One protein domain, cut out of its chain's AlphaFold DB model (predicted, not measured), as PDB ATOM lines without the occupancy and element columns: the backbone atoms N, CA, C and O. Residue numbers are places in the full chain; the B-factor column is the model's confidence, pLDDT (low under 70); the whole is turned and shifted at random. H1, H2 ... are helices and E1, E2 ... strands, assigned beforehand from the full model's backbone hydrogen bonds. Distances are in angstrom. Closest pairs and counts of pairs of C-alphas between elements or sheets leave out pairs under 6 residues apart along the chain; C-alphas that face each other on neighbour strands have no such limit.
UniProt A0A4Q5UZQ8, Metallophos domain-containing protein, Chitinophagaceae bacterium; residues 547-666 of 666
ATOM      1  N   ASP A 547     260.007 292.612 234.894       71.88
ATOM      2  CA  ASP A 547     259.269 293.495 233.971       71.88
ATOM      3  C   ASP A 547     260.145 294.716 233.646       71.88
ATOM      4  O   ASP A 547     260.248 295.657 234.449       71.88
ATOM      5  N   THR A 548     260.862 294.668 232.517       84.94
ATOM      6  CA  THR A 548     261.784 295.740 232.137       84.94
ATOM      7  C   THR A 548     261.052 296.923 231.498       84.94
ATOM      8  O   THR A 548     260.189 296.787 230.630       84.94
ATOM      9  N   LYS A 549     261.415 298.141 231.906       85.81
ATOM     10  CA  LYS A 549     260.747 299.384 231.481       85.81
ATOM     11  C   LYS A 549     261.614 300.186 230.520       85.81
ATOM     12  O   LYS A 549     262.840 300.101 230.583       85.81
ATOM     13  N   SER A 550     261.002 300.950 229.613       84.62
ATOM     14  CA  SER A 550     261.738 301.951 228.827       84.62
ATOM     15  C   SER A 550     262.214 303.112 229.700       84.62
ATOM     16  O   SER A 550     261.713 303.346 230.803       84.62
ATOM     17  N   THR A 551     263.170 303.869 229.168       87.12
ATOM     18  CA  THR A 551     263.669 305.095 229.793       87.12
ATOM     19  C   THR A 551     262.564 306.138 229.996       87.12
ATOM     20  O   THR A 551     262.503 306.750 231.057       87.12
ATOM     21  N   SER A 552     261.646 306.315 229.039       77.44
ATOM     22  CA  SER A 552     260.526 307.264 229.187       77.44
ATOM     23  C   SER A 552     259.572 306.874 230.320       77.44
ATOM     24  O   SER A 552     259.202 307.716 231.137       77.44
ATOM     25  N   LYS A 553     259.234 305.583 230.433       81.81
ATOM     26  CA  LYS A 553     258.347 305.083 231.490       81.81
ATOM     27  C   LYS A 553     258.943 305.276 232.878       81.81
ATOM     28  O   LYS A 553     258.209 305.638 233.794       81.81
ATOM     29  N   ILE A 554     260.248 305.050 233.052       89.31
ATOM     30  CA  ILE A 554     260.873 305.304 234.356       89.31
ATOM     31  C   ILE A 554     261.039 306.796 234.646       89.31
ATOM     32  O   ILE A 554     260.923 307.168 235.804       89.31
ATOM     33  N   LEU A 555     261.246 307.657 233.638       84.94
ATOM     34  CA  LEU A 555     261.274 309.108 233.850       84.94
ATOM     35  C   LEU A 555     259.948 309.576 234.448       84.94
ATOM     36  O   LEU A 555     259.963 310.240 235.478       84.94
ATOM     37  N   ASN A 556     258.820 309.152 233.874       77.06
ATOM     38  CA  ASN A 556     257.499 309.473 234.418       77.06
ATOM     39  C   ASN A 556     257.341 308.966 235.858       77.06
ATOM     40  O   ASN A 556     256.899 309.714 236.721       77.06
ATOM     41  N   LYS A 557     257.781 307.735 236.150       85.19
ATOM     42  CA  LYS A 557     257.709 307.180 237.511       85.19
ATOM     43  C   LYS A 557     258.569 307.944 238.523       85.19
ATOM     44  O   LYS A 557     258.096 308.215 239.616       85.19
ATOM     45  N   LEU A 558     259.776 308.354 238.136       88.31
ATOM     46  CA  LEU A 558     260.658 309.192 238.959       88.31
ATOM     47  C   LEU A 558     260.089 310.600 239.196       88.31
ATOM     48  O   LEU A 558     260.419 311.228 240.196       88.31
ATOM     49  N   TYR A 559     259.265 311.118 238.277       84.25
ATOM     50  CA  TYR A 559     258.544 312.379 238.474       84.25
ATOM     51  C   TYR A 559     257.310 312.222 239.370       84.25
ATOM     52  O   TYR A 559     256.982 313.144 240.114       84.25
ATOM     53  N   GLU A 560     256.621 311.084 239.283       83.25
ATOM     54  CA  GLU A 560     255.422 310.778 240.071       83.25
ATOM     55  C   GLU A 560     255.741 310.469 241.541       83.25
ATOM     56  O   GLU A 560     254.956 310.830 242.418       83.25
ATOM     57  N   ASP A 561     256.876 309.817 241.816       86.25
ATOM     58  CA  ASP A 561     257.246 309.345 243.151       86.25
ATOM     59  C   ASP A 561     258.709 309.676 243.500       86.25
ATOM     60  O   ASP A 561     259.645 309.259 242.821       86.25
ATOM     61  N   ASN A 562     258.916 310.403 244.603       88.56
ATOM     62  CA  ASN A 562     260.249 310.794 245.076       88.56
ATOM     63  C   ASN A 562     261.002 309.660 245.803       88.56
ATOM     64  O   ASN A 562     262.198 309.809 246.087       88.56
ATOM     65  N   ASP A 563     260.326 308.556 246.138       92.25
ATOM     66  CA  ASP A 563     260.951 307.361 246.715       92.25
ATOM     67  C   ASP A 563     261.550 306.433 245.641       92.25
ATOM     68  O   ASP A 563     262.411 305.600 245.951       92.25
ATOM     69  N   ASP A 564     261.168 306.618 244.374       93.12
ATOM     70  CA  ASP A 564     261.752 305.931 243.225       93.12
ATOM     71  C   ASP A 564     263.158 306.476 242.909       93.12
ATOM     72  O   ASP A 564     263.423 307.680 242.902       93.12
ATOM     73  N   LYS A 565     264.112 305.576 242.645       93.62
ATOM     74  CA  LYS A 565     265.524 305.911 242.409       93.62
ATOM     75  C   LYS A 565     266.139 305.074 241.306       93.62
ATOM     76  O   LYS A 565     265.711 303.964 241.014       93.62
ATOM     77  N   VAL A 566     267.218 305.596 240.737       95.00
ATOM     78  CA  VAL A 566     268.060 304.890 239.765       95.00
ATOM     79  C   VAL A 566     269.333 304.403 240.447       95.00
ATOM     80  O   VAL A 566     269.956 305.141 241.214       95.00
ATOM     81  N   ASP A 567     269.741 303.171 240.150       94.88
ATOM     82  CA  ASP A 567     271.035 302.609 240.541       94.88
ATOM     83  C   ASP A 567     272.153 303.249 239.701       94.88
ATOM     84  O   ASP A 567     272.643 302.697 238.711       94.88
ATOM     85  N   GLN A 568     272.513 304.481 240.068       95.44
ATOM     86  CA  GLN A 568     273.514 305.267 239.350       95.44
ATOM     87  C   GLN A 568     274.901 304.598 239.336       95.44
ATOM     88  O   GLN A 568     275.546 304.652 238.292       95.44
ATOM     89  N   PRO A 569     275.391 303.948 240.418       94.69
ATOM     90  CA  PRO A 569     276.651 303.203 240.368       94.69
ATOM     91  C   PRO A 569     276.643 302.071 239.333       94.69
ATOM     92  O   PRO A 569     277.603 301.942 238.569       94.69
ATOM     93  N   ALA A 570     275.561 301.287 239.255       95.12
ATOM     94  CA  ALA A 570     275.421 300.264 238.219       95.12
ATOM     95  C   ALA A 570     275.400 300.887 236.813       95.12
ATOM     96  O   ALA A 570     276.018 300.356 235.885       95.12
ATOM     97  N   LEU A 571     274.749 302.044 236.662       95.62
ATOM     98  CA  LEU A 571     274.735 302.782 235.402       95.62
ATOM     99  C   LEU A 571     276.107 303.304 235.011       95.62
ATOM    100  O   LEU A 571     276.523 303.094 233.875       95.62
ATOM    101  N   LEU A 572     276.840 303.920 235.932       94.94
ATOM    102  CA  LEU A 572     278.191 304.398 235.674       94.94
ATOM    103  C   LEU A 572     279.106 303.246 235.244       94.94
ATOM    104  O   LEU A 572     279.831 303.390 234.264       94.94
ATOM    105  N   ASN A 573     279.023 302.088 235.904       95.56
ATOM    106  CA  ASN A 573     279.774 300.896 235.510       95.56
ATOM    107  C   ASN A 573     279.460 300.471 234.061       95.56
ATOM    108  O   ASN A 573     280.372 300.256 233.262       95.56
ATOM    109  N   ALA A 574     278.177 300.442 233.682       95.88
ATOM    110  CA  ALA A 574     277.771 300.168 232.305       95.88
ATOM    111  C   ALA A 574     278.304 301.216 231.311       95.88
ATOM    112  O   ALA A 574     278.870 300.858 230.280       95.88
ATOM    113  N   ARG A 575     278.211 302.510 231.643       94.44
ATOM    114  CA  ARG A 575     278.730 303.604 230.804       94.44
ATOM    115  C   ARG A 575     280.248 303.545 230.632       94.44
ATOM    116  O   ARG A 575     280.748 303.845 229.549       94.44
ATOM    117  N   LEU A 576     280.992 303.151 231.665       93.69
ATOM    118  CA  LEU A 576     282.443 302.974 231.579       93.69
ATOM    119  C   LEU A 576     282.814 301.837 230.622       93.69
ATOM    120  O   LEU A 576     283.752 301.998 229.839       93.69
ATOM    121  N   LEU A 577     282.059 300.732 230.629       95.62
ATOM    122  CA  LEU A 577     282.228 299.672 229.635       95.62
ATOM    123  C   LEU A 577     281.933 300.184 228.218       95.62
ATOM    124  O   LEU A 577     282.732 299.937 227.319       95.62
ATOM    125  N   ASP A 578     280.847 300.940 228.024       94.44
ATOM    126  CA  ASP A 578     280.488 301.518 226.720       94.44
ATOM    127  C   ASP A 578     281.627 302.393 226.164       94.44
ATOM    128  O   ASP A 578     282.014 302.280 225.000       94.44
ATOM    129  N   ILE A 579     282.225 303.229 227.020       91.88
ATOM    130  CA  ILE A 579     283.394 304.038 226.664       91.88
ATOM    131  C   ILE A 579     284.583 303.139 226.327       91.88
ATOM    132  O   ILE A 579     285.233 303.372 225.313       91.88
ATOM    133  N   LEU A 580     284.874 302.118 227.138       92.75
ATOM    134  CA  LEU A 580     286.011 301.215 226.926       92.75
ATOM    135  C   LEU A 580     285.970 300.554 225.542       92.75
ATOM    136  O   LEU A 580     287.004 300.463 224.880       92.75
ATOM    137  N   VAL A 581     284.786 300.133 225.097       94.00
ATOM    138  CA  VAL A 581     284.589 299.495 223.786       94.00
ATOM    139  C   VAL A 581     284.299 300.500 222.666       94.00
ATOM    140  O   VAL A 581     284.027 300.101 221.540       94.00
ATOM    141  N   ALA A 582     284.387 301.803 222.944       93.00
ATOM    142  CA  ALA A 582     284.056 302.889 222.023       93.00
ATOM    143  C   ALA A 582     282.649 302.783 221.394       93.00
ATOM    144  O   ALA A 582     282.445 303.216 220.259       93.00
ATOM    145  N   ASP A 583     281.677 302.296 222.167       93.31
ATOM    146  CA  ASP A 583     280.254 302.321 221.830       93.31
ATOM    147  C   ASP A 583     279.692 303.735 222.065       93.31
ATOM    148  O   ASP A 583     279.452 304.168 223.198       93.31
ATOM    149  N   PHE A 584     279.589 304.509 220.982       88.88
ATOM    150  CA  PHE A 584     279.229 305.927 221.054       88.88
ATOM    151  C   PHE A 584     277.722 306.180 221.080       88.88
ATOM    152  O   PHE A 584     277.306 307.287 221.429       88.88
ATOM    153  N   ASP A 585     276.910 305.199 220.692       87.44
ATOM    154  CA  ASP A 585     275.483 305.381 220.450       87.44
ATOM    155  C   ASP A 585     274.668 304.881 221.636       87.44
ATOM    156  O   ASP A 585     274.169 303.765 221.653       87.44
ATOM    157  N   ARG A 586     274.609 305.696 222.691       90.94
ATOM    158  CA  ARG A 586     274.035 305.308 223.991       90.94
ATOM    159  C   ARG A 586     272.924 306.272 224.415       90.94
ATOM    160  O   ARG A 586     272.963 306.832 225.511       90.94
ATOM    161  N   HIS A 587     271.977 306.507 223.505       87.12
ATOM    162  CA  HIS A 587     270.749 307.276 223.757       87.12
ATOM    163  C   HIS A 587     269.720 306.462 224.563       87.12
ATOM    164  O   HIS A 587     269.965 305.305 224.896       87.12
ATOM    165  N   ALA A 588     268.593 307.071 224.930       85.75
ATOM    166  CA  ALA A 588     267.652 306.523 225.909       85.75
ATOM    167  C   ALA A 588     267.026 305.161 225.514       85.75
ATOM    168  O   ALA A 588     266.878 304.309 226.393       85.75
ATOM    169  N   ASP A 589     266.780 304.905 224.228       79.38
ATOM    170  CA  ASP A 589     266.285 303.614 223.708       79.38
ATOM    171  C   ASP A 589     267.287 302.452 223.829       79.38
ATOM    172  O   ASP A 589     266.910 301.280 223.754       79.38
ATOM    173  N   GLN A 590     268.566 302.751 224.063       88.81
ATOM    174  CA  GLN A 590     269.635 301.756 224.218       88.81
ATOM    175  C   GLN A 590     269.651 301.120 225.618       88.81
ATOM    176  O   GLN A 590     270.553 300.346 225.965       88.81
ATOM    177  N   TRP A 591     268.652 301.456 226.436       90.31
ATOM    178  CA  TRP A 591     268.506 301.035 227.818       90.31
ATOM    179  C   TRP A 591     267.100 300.502 228.064       90.31
ATOM    180  O   TRP A 591     266.089 301.133 227.748       90.31
ATOM    181  N   LYS A 592     267.044 299.340 228.703       90.44
ATOM    182  CA  LYS A 592     265.887 298.906 229.478       90.44
ATOM    183  C   LYS A 592     266.226 298.994 230.959       90.44
ATOM    184  O   LYS A 592     267.395 299.058 231.339       90.44
ATOM    185  N   TRP A 593     265.197 299.014 231.790       91.62
ATOM    186  CA  TRP A 593     265.342 299.204 233.226       91.62
ATOM    187  C   TRP A 593     264.668 298.069 233.966       91.62
ATOM    188  O   TRP A 593     263.445 297.941 233.935       91.62
ATOM    189  N   GLY A 594     265.471 297.244 234.629       91.31
ATOM    190  CA  GLY A 594     264.952 296.287 235.588       91.31
ATOM    191  C   GLY A 594     264.534 297.007 236.868       91.31
ATOM    192  O   GLY A 594     265.085 298.052 237.218       91.31
ATOM    193  N   THR A 595     263.554 296.452 237.575       90.44
ATOM    194  CA  THR A 595     262.988 297.067 238.784       90.44
ATOM    195  C   THR A 595     263.268 296.192 240.003       90.44
ATOM    196  O   THR A 595     263.113 294.974 239.933       90.44
ATOM    197  N   LYS A 596     263.663 296.795 241.130       89.88
ATOM    198  CA  LYS A 596     263.705 296.155 242.455       89.88
ATOM    199  C   LYS A 596     262.856 296.954 243.435       89.88
ATOM    200  O   LYS A 596     262.988 298.172 243.500       89.88
ATOM    201  N   ASP A 597     262.008 296.278 244.197       88.44
ATOM    202  CA  ASP A 597     261.260 296.914 245.282       88.44
ATOM    203  C   ASP A 597     262.190 297.171 246.480       88.44
ATOM    204  O   ASP A 597     262.987 296.308 246.857       88.44
ATOM    205  N   THR A 598     262.115 298.369 247.059       88.88
ATOM    206  CA  THR A 598     262.880 298.763 248.253       88.88
ATOM    207  C   THR A 598     262.024 298.800 249.526       88.88
ATOM    208  O   THR A 598     262.545 299.087 250.604       88.88
ATOM    209  N   GLY A 599     260.716 298.543 249.418       87.31
ATOM    210  CA  GLY A 599     259.720 298.662 250.485       87.31
ATOM    211  C   GLY A 599     259.236 300.092 250.752       87.31
ATOM    212  O   GLY A 599     258.325 300.280 251.554       87.31
ATOM    213  N   LYS A 600     259.841 301.098 250.105       86.44
ATOM    214  CA  LYS A 600     259.430 302.515 250.160       86.44
ATOM    215  C   LYS A 600     259.143 303.080 248.774       86.44
ATOM    216  O   LYS A 600     258.136 303.740 248.590       86.44
ATOM    217  N   GLY A 601     259.992 302.737 247.814       89.62
ATOM    218  CA  GLY A 601     259.798 302.985 246.388       89.62
ATOM    219  C   GLY A 601     260.538 301.929 245.573       89.62
ATOM    220  O   GLY A 601     260.846 300.835 246.067       89.62
ATOM    221  N   LYS A 602     260.878 302.245 244.330       92.31
ATOM    222  CA  LYS A 602     261.544 301.324 243.402       92.31
ATOM    223  C   LYS A 602     262.970 301.756 243.113       92.31
ATOM    224  O   LYS A 602     263.262 302.930 242.937       92.31
ATOM    225  N   LEU A 603     263.866 300.780 243.010       93.25
ATOM    226  CA  LEU A 603     265.212 300.964 242.486       93.25
ATOM    227  C   LEU A 603     265.273 300.427 241.054       93.25
ATOM    228  O   LEU A 603     265.148 299.219 240.827       93.25
ATOM    229  N   TYR A 604     265.487 301.321 240.096       94.06
ATOM    230  CA  TYR A 604     265.654 300.999 238.685       94.06
ATOM    231  C   TYR A 604     267.131 300.779 238.366       94.06
ATOM    232  O   TYR A 604     267.949 301.680 238.553       94.06
ATOM    233  N   TYR A 605     267.486 299.594 237.870       93.81
ATOM    234  CA  TYR A 605     268.852 299.262 237.463       93.81
ATOM    235  C   TYR A 605     268.939 299.073 235.941       93.81
ATOM    236  O   TYR A 605     267.986 298.594 235.318       93.81
ATOM    237  N   PRO A 606     270.065 299.459 235.324       94.12
ATOM    238  CA  PRO A 606     270.187 299.495 233.878       94.12
ATOM    239  C   PRO A 606     270.408 298.106 233.284       94.12
ATOM    240  O   PRO A 606     271.210 297.309 233.775       94.12
ATOM    241  N   VAL A 607     269.746 297.867 232.161       93.44
ATOM    242  CA  VAL A 607     269.912 296.706 231.290       93.44
ATOM    243  C   VAL A 607     270.251 297.242 229.894       93.44
ATOM    244  O   VAL A 607     269.347 297.577 229.121       93.44
ATOM    245  N   PRO A 608     271.548 297.418 229.574       92.50
ATOM    246  CA  PRO A 608     271.981 297.853 228.255       92.50
ATOM    247  C   PRO A 608     271.503 296.911 227.152       92.50
ATOM    248  O   PRO A 608     271.585 295.688 227.275       92.50
ATOM    249  N   ARG A 609     271.079 297.497 226.039       87.12
ATOM    250  CA  ARG A 609     270.716 296.801 224.804       87.12
ATOM    251  C   ARG A 609     271.505 297.358 223.628       87.12
ATOM    252  O   ARG A 609     272.124 298.406 223.786       87.12
ATOM    253  N   ASP A 610     271.462 296.612 222.521       84.62
ATOM    254  CA  ASP A 610     271.966 296.956 221.183       84.62
ATOM    255  C   ASP A 610     273.409 297.507 221.171       84.62
ATOM    256  O   ASP A 610     273.738 298.599 221.631       84.62
ATOM    257  N   ARG A 611     274.321 296.659 220.684       90.81
ATOM    258  CA  ARG A 611     275.777 296.864 220.737       90.81
ATOM    259  C   ARG A 611     276.385 297.113 219.362       90.81
ATOM    260  O   ARG A 611     277.589 296.950 219.174       90.81
ATOM    261  N   ASP A 612     275.569 297.551 218.410       85.88
ATOM    262  CA  ASP A 612     275.947 297.708 217.005       85.88
ATOM    263  C   ASP A 612     277.067 298.723 216.733       85.88
ATOM    264  O   ASP A 612     277.693 298.688 215.669       85.88
ATOM    265  N   GLN A 613     277.298 299.663 217.653       89.88
ATOM    266  CA  GLN A 613     278.348 300.682 217.532       89.88
ATOM    267  C   GLN A 613     279.573 300.391 218.406       89.88
ATOM    268  O   GLN A 613     280.559 301.133 218.349       89.88
ATOM    269  N   ALA A 614     279.567 299.293 219.169       93.81
ATOM    270  CA  ALA A 614     280.756 298.843 219.874       93.81
ATOM    271  C   ALA A 614     281.872 298.497 218.876       93.81
ATOM    272  O   ALA A 614     281.646 297.913 217.817       93.81
ATOM    273  N   PHE A 615     283.092 298.898 219.220       94.81
ATOM    274  CA  PHE A 615     284.296 298.795 218.398       94.81
ATOM    275  C   PHE A 615     284.230 299.520 217.045       94.81
ATOM    276  O   PHE A 615     285.059 299.236 216.177       94.81
ATOM    277  N   PHE A 616     283.319 300.487 216.858       91.94
ATOM    278  CA  PHE A 616     283.225 301.259 215.614       91.94
ATOM    279  C   PHE A 616     284.594 301.788 215.179       91.94
ATOM    280  O   PHE A 616     285.296 302.429 215.963       91.94
ATOM    281  N   LYS A 617     284.991 301.563 213.925       91.88
ATOM    282  CA  LYS A 617     286.302 301.974 213.416       91.88
ATOM    283  C   LYS A 617     286.224 302.294 211.932       91.88
ATOM    284  O   LYS A 617     285.804 301.469 211.128       91.88
ATOM    285  N   SER A 618     286.743 303.463 211.560       90.94
ATOM    286  CA  SER A 618     286.943 303.814 210.156       90.94
ATOM    287  C   SER A 618     288.300 304.455 209.897       90.94
ATOM    288  O   SER A 618     288.756 305.330 210.637       90.94
ATOM    289  N   ASP A 619     288.936 304.028 208.811       90.69
ATOM    290  CA  ASP A 619     290.177 304.574 208.261       90.69
ATOM    291  C   ASP A 619     289.947 305.436 207.002       90.69
ATOM    292  O   ASP A 619     290.901 305.963 206.424       90.69
ATOM    293  N   GLY A 620     288.685 305.663 206.624       90.44
ATOM    294  CA  GLY A 620     288.296 306.480 205.476       90.44
ATOM    295  C   GLY A 620     288.575 307.971 205.649       90.44
ATOM    296  O   GLY A 620     288.413 308.551 206.731       90.44
ATOM    297  N   LEU A 621     288.946 308.639 204.554       88.00
ATOM    298  CA  LEU A 621     289.182 310.085 204.542       88.00
ATOM    299  C   LEU A 621     287.941 310.894 204.931       88.00
ATOM    300  O   LEU A 621     288.072 311.882 205.660       88.00
ATOM    301  N   LEU A 622     286.751 310.473 204.489       83.25
ATOM    302  CA  LEU A 622     285.497 311.162 204.792       83.25
ATOM    303  C   LEU A 622     285.207 311.146 206.298       83.25
ATOM    304  O   LEU A 622     285.031 312.203 206.907       83.25
ATOM    305  N   VAL A 623     285.240 309.966 206.922       84.56
ATOM    306  CA  VAL A 623     284.987 309.811 208.365       84.56
ATOM    307  C   VAL A 623     286.069 310.517 209.188       84.56
ATOM    308  O   VAL A 623     285.773 311.225 210.154       84.56
ATOM    309  N   LYS A 624     287.337 310.442 208.765       87.00
ATOM    310  CA  LYS A 624     288.453 311.174 209.389       87.00
ATOM    311  C   LYS A 624     288.277 312.694 209.324       87.00
ATOM    312  O   LYS A 624     288.642 313.398 210.267       87.00
ATOM    313  N   TYR A 625     287.731 313.218 208.229       85.06
ATOM    314  CA  TYR A 625     287.413 314.638 208.091       85.06
ATOM    315  C   TYR A 625     286.230 315.043 208.989       85.06
ATOM    316  O   TYR A 625     286.354 315.995 209.769       85.06
ATOM    317  N   LEU A 626     285.120 314.294 208.946       83.38
ATOM    318  CA  LEU A 626     283.917 314.558 209.748       83.38
ATOM    319  C   LEU A 626     284.206 314.509 211.257       83.38
ATOM    320  O   LEU A 626     283.817 315.420 211.998       83.38
ATOM    321  N   SER A 627     284.974 313.508 211.695       84.62
ATOM    322  CA  SER A 627     285.342 313.284 213.101       84.62
ATOM    323  C   SER A 627     286.280 314.338 213.692       84.62
ATOM    324  O   SER A 627     286.311 314.553 214.908       84.62
ATOM    325  N   ARG A 628     287.037 315.058 212.854       83.56
ATOM    326  CA  ARG A 628     287.884 316.175 213.302       83.56
ATOM    327  C   ARG A 628     287.105 317.470 213.501       83.56
ATOM    328  O   ARG A 628     287.497 318.259 214.362       83.56
ATOM    329  N   ARG A 629     286.041 317.691 212.720       75.88
ATOM    330  CA  ARG A 629     285.297 318.960 212.693       75.88
ATOM    331  C   ARG A 629     284.026 318.945 213.533       75.88
ATOM    332  O   ARG A 629     283.912 319.760 214.440       75.88
ATOM    333  N   ARG A 630     283.068 318.073 213.202       72.81
ATOM    334  CA  ARG A 630     281.688 318.163 213.718       72.81
ATOM    335  C   ARG A 630     281.189 316.900 214.420       72.81
ATOM    336  O   ARG A 630     280.274 317.004 215.219       72.81
ATOM    337  N   MET A 631     281.794 315.738 214.168       79.88
ATOM    338  CA  MET A 631     281.284 314.440 214.638       79.88
ATOM    339  C   MET A 631     282.351 313.657 215.406       79.88
ATOM    340  O   MET A 631     282.772 312.581 214.993       79.88
ATOM    341  N   ALA A 632     282.856 314.217 216.508       83.62
ATOM    342  CA  ALA A 632     283.983 313.634 217.245       83.62
ATOM    343  C   ALA A 632     283.738 312.204 217.773       83.62
ATOM    344  O   ALA A 632     284.717 311.496 218.007       83.62
ATOM    345  N   PHE A 633     282.478 311.783 217.910       81.94
ATOM    346  CA  PHE A 633     282.075 310.408 218.219       81.94
ATOM    347  C   PHE A 633     282.490 309.394 217.138       81.94
ATOM    348  O   PHE A 633     282.925 308.299 217.472       81.94
ATOM    349  N   LEU A 634     282.555 309.799 215.863       84.94
ATOM    350  CA  LEU A 634     283.023 308.954 214.751       84.94
ATOM    351  C   LEU A 634     284.541 308.695 214.745       84.94
ATOM    352  O   LEU A 634     285.070 308.129 213.792       84.94
ATOM    353  N   LYS A 635     285.289 309.140 215.763       84.25
ATOM    354  CA  LYS A 635     286.701 308.744 215.900       84.25
ATOM    355  C   LYS A 635     286.858 307.258 216.206       84.25
ATOM    356  O   LYS A 635     287.911 306.712 215.885       84.25
ATOM    357  N   GLY A 636     285.838 306.659 216.820       85.31
ATOM    358  CA  GLY A 636     285.769 305.228 217.053       85.31
ATOM    359  C   GLY A 636     286.841 304.665 217.985       85.31
ATOM    360  O   GLY A 636     287.505 305.381 218.747       85.31
ATOM    361  N   PHE A 637     286.999 303.350 217.894       91.25
ATOM    362  CA  PHE A 637     287.867 302.523 218.706       91.25
ATOM    363  C   PHE A 637     289.337 302.728 218.342       91.25
ATOM    364  O   PHE A 637     289.804 302.429 217.240       91.25
ATOM    365  N   THR A 638     290.085 303.275 219.296       87.50
ATOM    366  CA  THR A 638     291.526 303.526 219.194       87.50
ATOM    367  C   THR A 638     292.172 303.270 220.554       87.50
ATOM    368  O   THR A 638     291.478 303.365 221.565       87.50
ATOM    369  N   PRO A 639     293.502 303.050 220.632       87.25
ATOM    370  CA  PRO A 639     294.179 302.838 221.917       87.25
ATOM    371  C   PRO A 639     293.976 303.967 222.942       87.25
ATOM    372  O   PRO A 639     294.150 303.760 224.137       87.25
ATOM    373  N   LYS A 640     293.629 305.181 222.486       86.31
ATOM    374  CA  LYS A 640     293.268 306.309 223.351       86.31
ATOM    375  C   LYS A 640     292.124 307.111 222.740       86.31
ATOM    376  O   LYS A 640     292.326 307.830 221.756       86.31
ATOM    377  N   ILE A 641     290.961 307.081 223.387       81.69
ATOM    378  CA  ILE A 641     289.776 307.840 222.968       81.69
ATOM    379  C   ILE A 641     290.044 309.342 223.115       81.69
ATOM    380  O   ILE A 641     290.180 309.894 224.208       81.69
ATOM    381  N   LYS A 642     290.162 310.038 221.981       78.62
ATOM    382  CA  LYS A 642     290.460 311.477 221.946       78.62
ATOM    383  C   LYS A 642     289.179 312.299 222.064       78.62
ATOM    384  O   LYS A 642     288.323 312.197 221.190       78.62
ATOM    385  N   LYS A 643     289.150 313.280 222.975       82.50
ATOM    386  CA  LYS A 643     287.978 314.140 223.257       82.50
ATOM    387  C   LYS A 643     286.780 313.320 223.768       82.50
ATOM    388  O   LYS A 643     285.717 313.367 223.161       82.50
ATOM    389  N   ILE A 644     286.970 312.595 224.871       84.06
ATOM    390  CA  ILE A 644     285.964 311.704 225.481       84.06
ATOM    391  C   ILE A 644     284.586 312.369 225.660       84.06
ATOM    392  O   ILE A 644     283.584 311.806 225.243       84.06
ATOM    393  N   ASN A 645     284.532 313.630 226.101       84.31
ATOM    394  CA  ASN A 645     283.265 314.364 226.251       84.31
ATOM    395  C   ASN A 645     282.502 314.542 224.926       84.31
ATOM    396  O   ASN A 645     281.279 314.545 224.902       84.31
ATOM    397  N   ALA A 646     283.222 314.714 223.814       84.12
ATOM    398  CA  ALA A 646     282.612 314.862 222.494       84.12
ATOM    399  C   ALA A 646     282.302 313.506 221.838       84.12
ATOM    400  O   ALA A 646     281.538 313.454 220.878       84.12
ATOM    401  N   PHE A 647     282.916 312.430 222.337       85.38
ATOM    402  CA  PHE A 647     282.567 311.062 221.984       85.38
ATOM    403  C   PHE A 647     281.225 310.673 222.622       85.38
ATOM    404  O   PHE A 647     280.322 310.255 221.908       85.38
ATOM    405  N   SER A 648     281.030 310.970 223.909       86.88
ATOM    406  CA  SER A 648     279.774 310.731 224.641       86.88
ATOM    407  C   SER A 648     278.661 311.752 224.330       86.88
ATOM    408  O   SER A 648     277.787 312.010 225.152       86.88
ATOM    409  N   PHE A 649     278.675 312.388 223.154       86.06
ATOM    410  CA  PHE A 649     277.703 313.437 222.824       86.06
ATOM    411  C   PHE A 649     276.266 312.908 222.714       86.06
ATOM    412  O   PHE A 649     275.336 313.633 223.073       86.06
ATOM    413  N   ALA A 650     276.088 311.672 222.232       84.19
ATOM    414  CA  ALA A 650     274.777 311.033 222.091       84.19
ATOM    415  C   ALA A 650     274.145 310.684 223.448       84.19
ATOM    416  O   ALA A 650     272.931 310.766 223.595       84.19
ATOM    417  N   SER A 651     274.961 310.370 224.459       89.69
ATOM    418  CA  SER A 651     274.482 310.029 225.801       89.69
ATOM    419  C   SER A 651     274.307 311.236 226.718       89.69
ATOM    420  O   SER A 651     273.799 311.078 227.818       89.69
ATOM    421  N   ARG A 652     274.716 312.446 226.311       88.69
ATOM    422  CA  ARG A 652     274.830 313.606 227.217       88.69
ATOM    423  C   ARG A 652     273.552 313.907 228.012       88.69
ATOM    424  O   ARG A 652     273.644 314.279 229.174       88.69
ATOM    425  N   ASP A 653     272.386 313.800 227.375       88.12
ATOM    426  CA  ASP A 653     271.108 314.176 227.983       88.12
ATOM    427  C   ASP A 653     270.622 313.040 228.892       88.12
ATOM    428  O   ASP A 653     270.178 313.286 230.007       88.12
ATOM    429  N   PHE A 654     270.845 311.791 228.474       90.75
ATOM    430  CA  PHE A 654     270.630 310.605 229.296       90.75
ATOM    431  C   PHE A 654     271.521 310.605 230.555       90.75
ATOM    432  O   PHE A 654     271.017 310.526 231.672       90.75
ATOM    433  N   ASP A 655     272.836 310.780 230.398       92.19
ATOM    434  CA  ASP A 655     273.799 310.792 231.504       92.19
ATOM    435  C   ASP A 655     273.471 311.919 232.503       92.19
ATOM    436  O   ASP A 655     273.529 311.713 233.713       92.19
ATOM    437  N   ARG A 656     273.054 313.101 232.025       90.25
ATOM    438  CA  ARG A 656     272.622 314.215 232.891       90.25
ATOM    439  C   ARG A 656     271.373 313.898 233.708       90.25
ATOM    440  O   ARG A 656     271.280 314.353 234.844       90.25
ATOM    441  N   SER A 657     270.430 313.153 233.140       89.25
ATOM    442  CA  SER A 657     269.198 312.774 233.834       89.25
ATOM    443  C   SER A 657     269.436 311.690 234.884       89.25
ATOM    444  O   SER A 657     268.803 311.718 235.937       89.25
ATOM    445  N   PHE A 658     270.361 310.759 234.628       93.31
ATOM    446  CA  PHE A 658     270.484 309.529 235.418       93.31
ATOM    447  C   PHE A 658     271.774 309.379 236.234       93.31
ATOM    448  O   PHE A 658     271.824 308.511 237.100       93.31
ATOM    449  N   LEU A 659     272.799 310.207 236.013       92.69
ATOM    450  CA  LEU A 659     274.059 310.215 236.780       92.69
ATOM    451  C   LEU A 659     274.248 311.520 237.576       92.69
ATOM    452  O   LEU A 659     275.362 311.998 237.773       92.69
ATOM    453  N   ASN A 660     273.147 312.126 238.019       90.75
ATOM    454  CA  ASN A 660     273.129 313.437 238.676       90.75
ATOM    455  C   ASN A 660     273.469 313.424 240.182       90.75
ATOM    456  O   ASN A 660     273.605 314.494 240.772       90.75
ATOM    457  N   ALA A 661     273.613 312.252 240.807       88.25
ATOM    458  CA  ALA A 661     273.881 312.103 242.240       88.25
ATOM    459  C   ALA A 661     275.272 311.513 242.546       88.25
ATOM    460  O   ALA A 661     275.608 311.302 243.716       88.25
ATOM    461  N   ILE A 662     276.095 311.257 241.524       86.75
ATOM    462  CA  ILE A 662     277.482 310.807 241.687       86.75
ATOM    463  C   ILE A 662     278.419 312.021 241.671       86.75
ATOM    464  O   ILE A 662     278.397 312.834 240.752       86.75
ATOM    465  N   GLY A 663     279.249 312.150 242.709       82.12
ATOM    466  CA  GLY A 663     280.289 313.179 242.786       82.12
ATOM    467  C   GLY A 663     281.610 312.727 242.159       82.12
ATOM    468  O   GLY A 663     281.887 311.540 242.085       82.12
ATOM    469  N   GLU A 664     282.480 313.677 241.806       73.88
ATOM    470  CA  GLU A 664     283.751 313.453 241.081       73.88
ATOM    471  C   GLU A 664     284.720 312.435 241.727       73.88
ATOM    472  O   GLU A 664     285.589 311.889 241.056       73.88
ATOM    473  N   LYS A 665     284.591 312.172 243.035       68.69
ATOM    474  CA  LYS A 665     285.471 311.268 243.798       68.69
ATOM    475  C   LYS A 665     284.948 309.830 243.941       68.69
ATOM    476  O   LYS A 665     285.555 309.067 244.694       68.69
ATOM    477  N   LYS A 666     283.822 309.483 243.318       49.59
ATOM    478  CA  LYS A 666     283.216 308.147 243.393       49.59
ATOM    479  C   LYS A 666     283.054 307.522 242.021       49.59
ATOM    480  O   LYS A 666     282.570 308.234 241.117       49.59
TER     481      LYS A 666
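What this domain is: This is residues 547 to 666 of the 666 residues of the protein "Metallophos domain-containing protein" of Chitinophagaceae bacterium (UniProt A0A4Q5UZQ8). Look for an elongated model built on a two-stranded hairpin, E1 and E2: H1 packs on the hairpin, H2 runs beside E2, and H6 comes near the beginning of H2. The far end holds a small cluster of three helices, H3, H4 and H5, reached from the hairpin by the long stretch of residues 609 to 620. The printed part has 120 residues, with six named helices and two named strands in the order H1, H2, E1, E2, H3, H4, H5, H6; the sheet E1 - E2 is antiparallel, and the class is mixed, helices and strands. It is only just compact, close to loose, with a radius of gyration of the C-alphas of 16.1 A, and it spans 55 by 31 by 21 A.

Where its parts are: Find C-alpha 591 at (268.506, 301.035, 227.818); from there E1, residues 591 to 597, runs 19.4 A. E2, residues 602 to 608, comes back over 18.7 A. Before them come H1, residues 551 to 560, starting at C-alpha 551 at (263.669, 305.095, 229.793) and 14.4 A long, and H2, residues 568 to 580, 18.1 A long. After them come H3, residues 621 to 629, 12.7 A long, then H4, residues 632 to 635, and H5, residues 644 to 647. H6, residues 652 to 658, covers 10.1 A and ends at C-alpha 658 at (270.484, 309.529, 235.418).

How they stand to each other: Begin at the hairpin of E1 and E2, whose directions stand at 151 degrees; N 594 and O 605 are 2.9 A apart, and N 603 and O 596 are 2.8 A apart, both within hydrogen-bond range. Residues 549 to 550 pair antiparallel with residues 592 to 593 of E1, and residues 565 to 566 pair parallel with residues 603 to 604 of E2. The closest C-alphas of H1 and E1 are those of Thr 551 and Lys 592, 6.6 A apart. Those of H2 and E2 are Leu 571 and Pro 606, at 5.8 A. H2 and H6 are close but not clearly touching, with C-alphas 568 and 658 closest at 6.5 A, and run opposite ways at a shallow tilt of 27 degrees. At the other end H4 touches H3, Leu 634 to Ser 627 at 5.2 A between C-alphas, and touches H5, Phe 633 to Phe 647 at 3.9 A. H3 and H5 are apart. In H1, H2, H3 and H6 every O i to N i+4 pair is within hydrogen-bond range; H4 and H5 are too short for such a pair.

The domain as a whole: Look to Gly 599 and Leu 621 for the two C-alphas farthest apart, at 55.8 A. The printed part has no cut and ends at residue 666, the chain's last. The link from E2 to H3, 12 residues, is long. The mean pLDDT of the printed part is 87.7, and residues 665 to 666 are under 70.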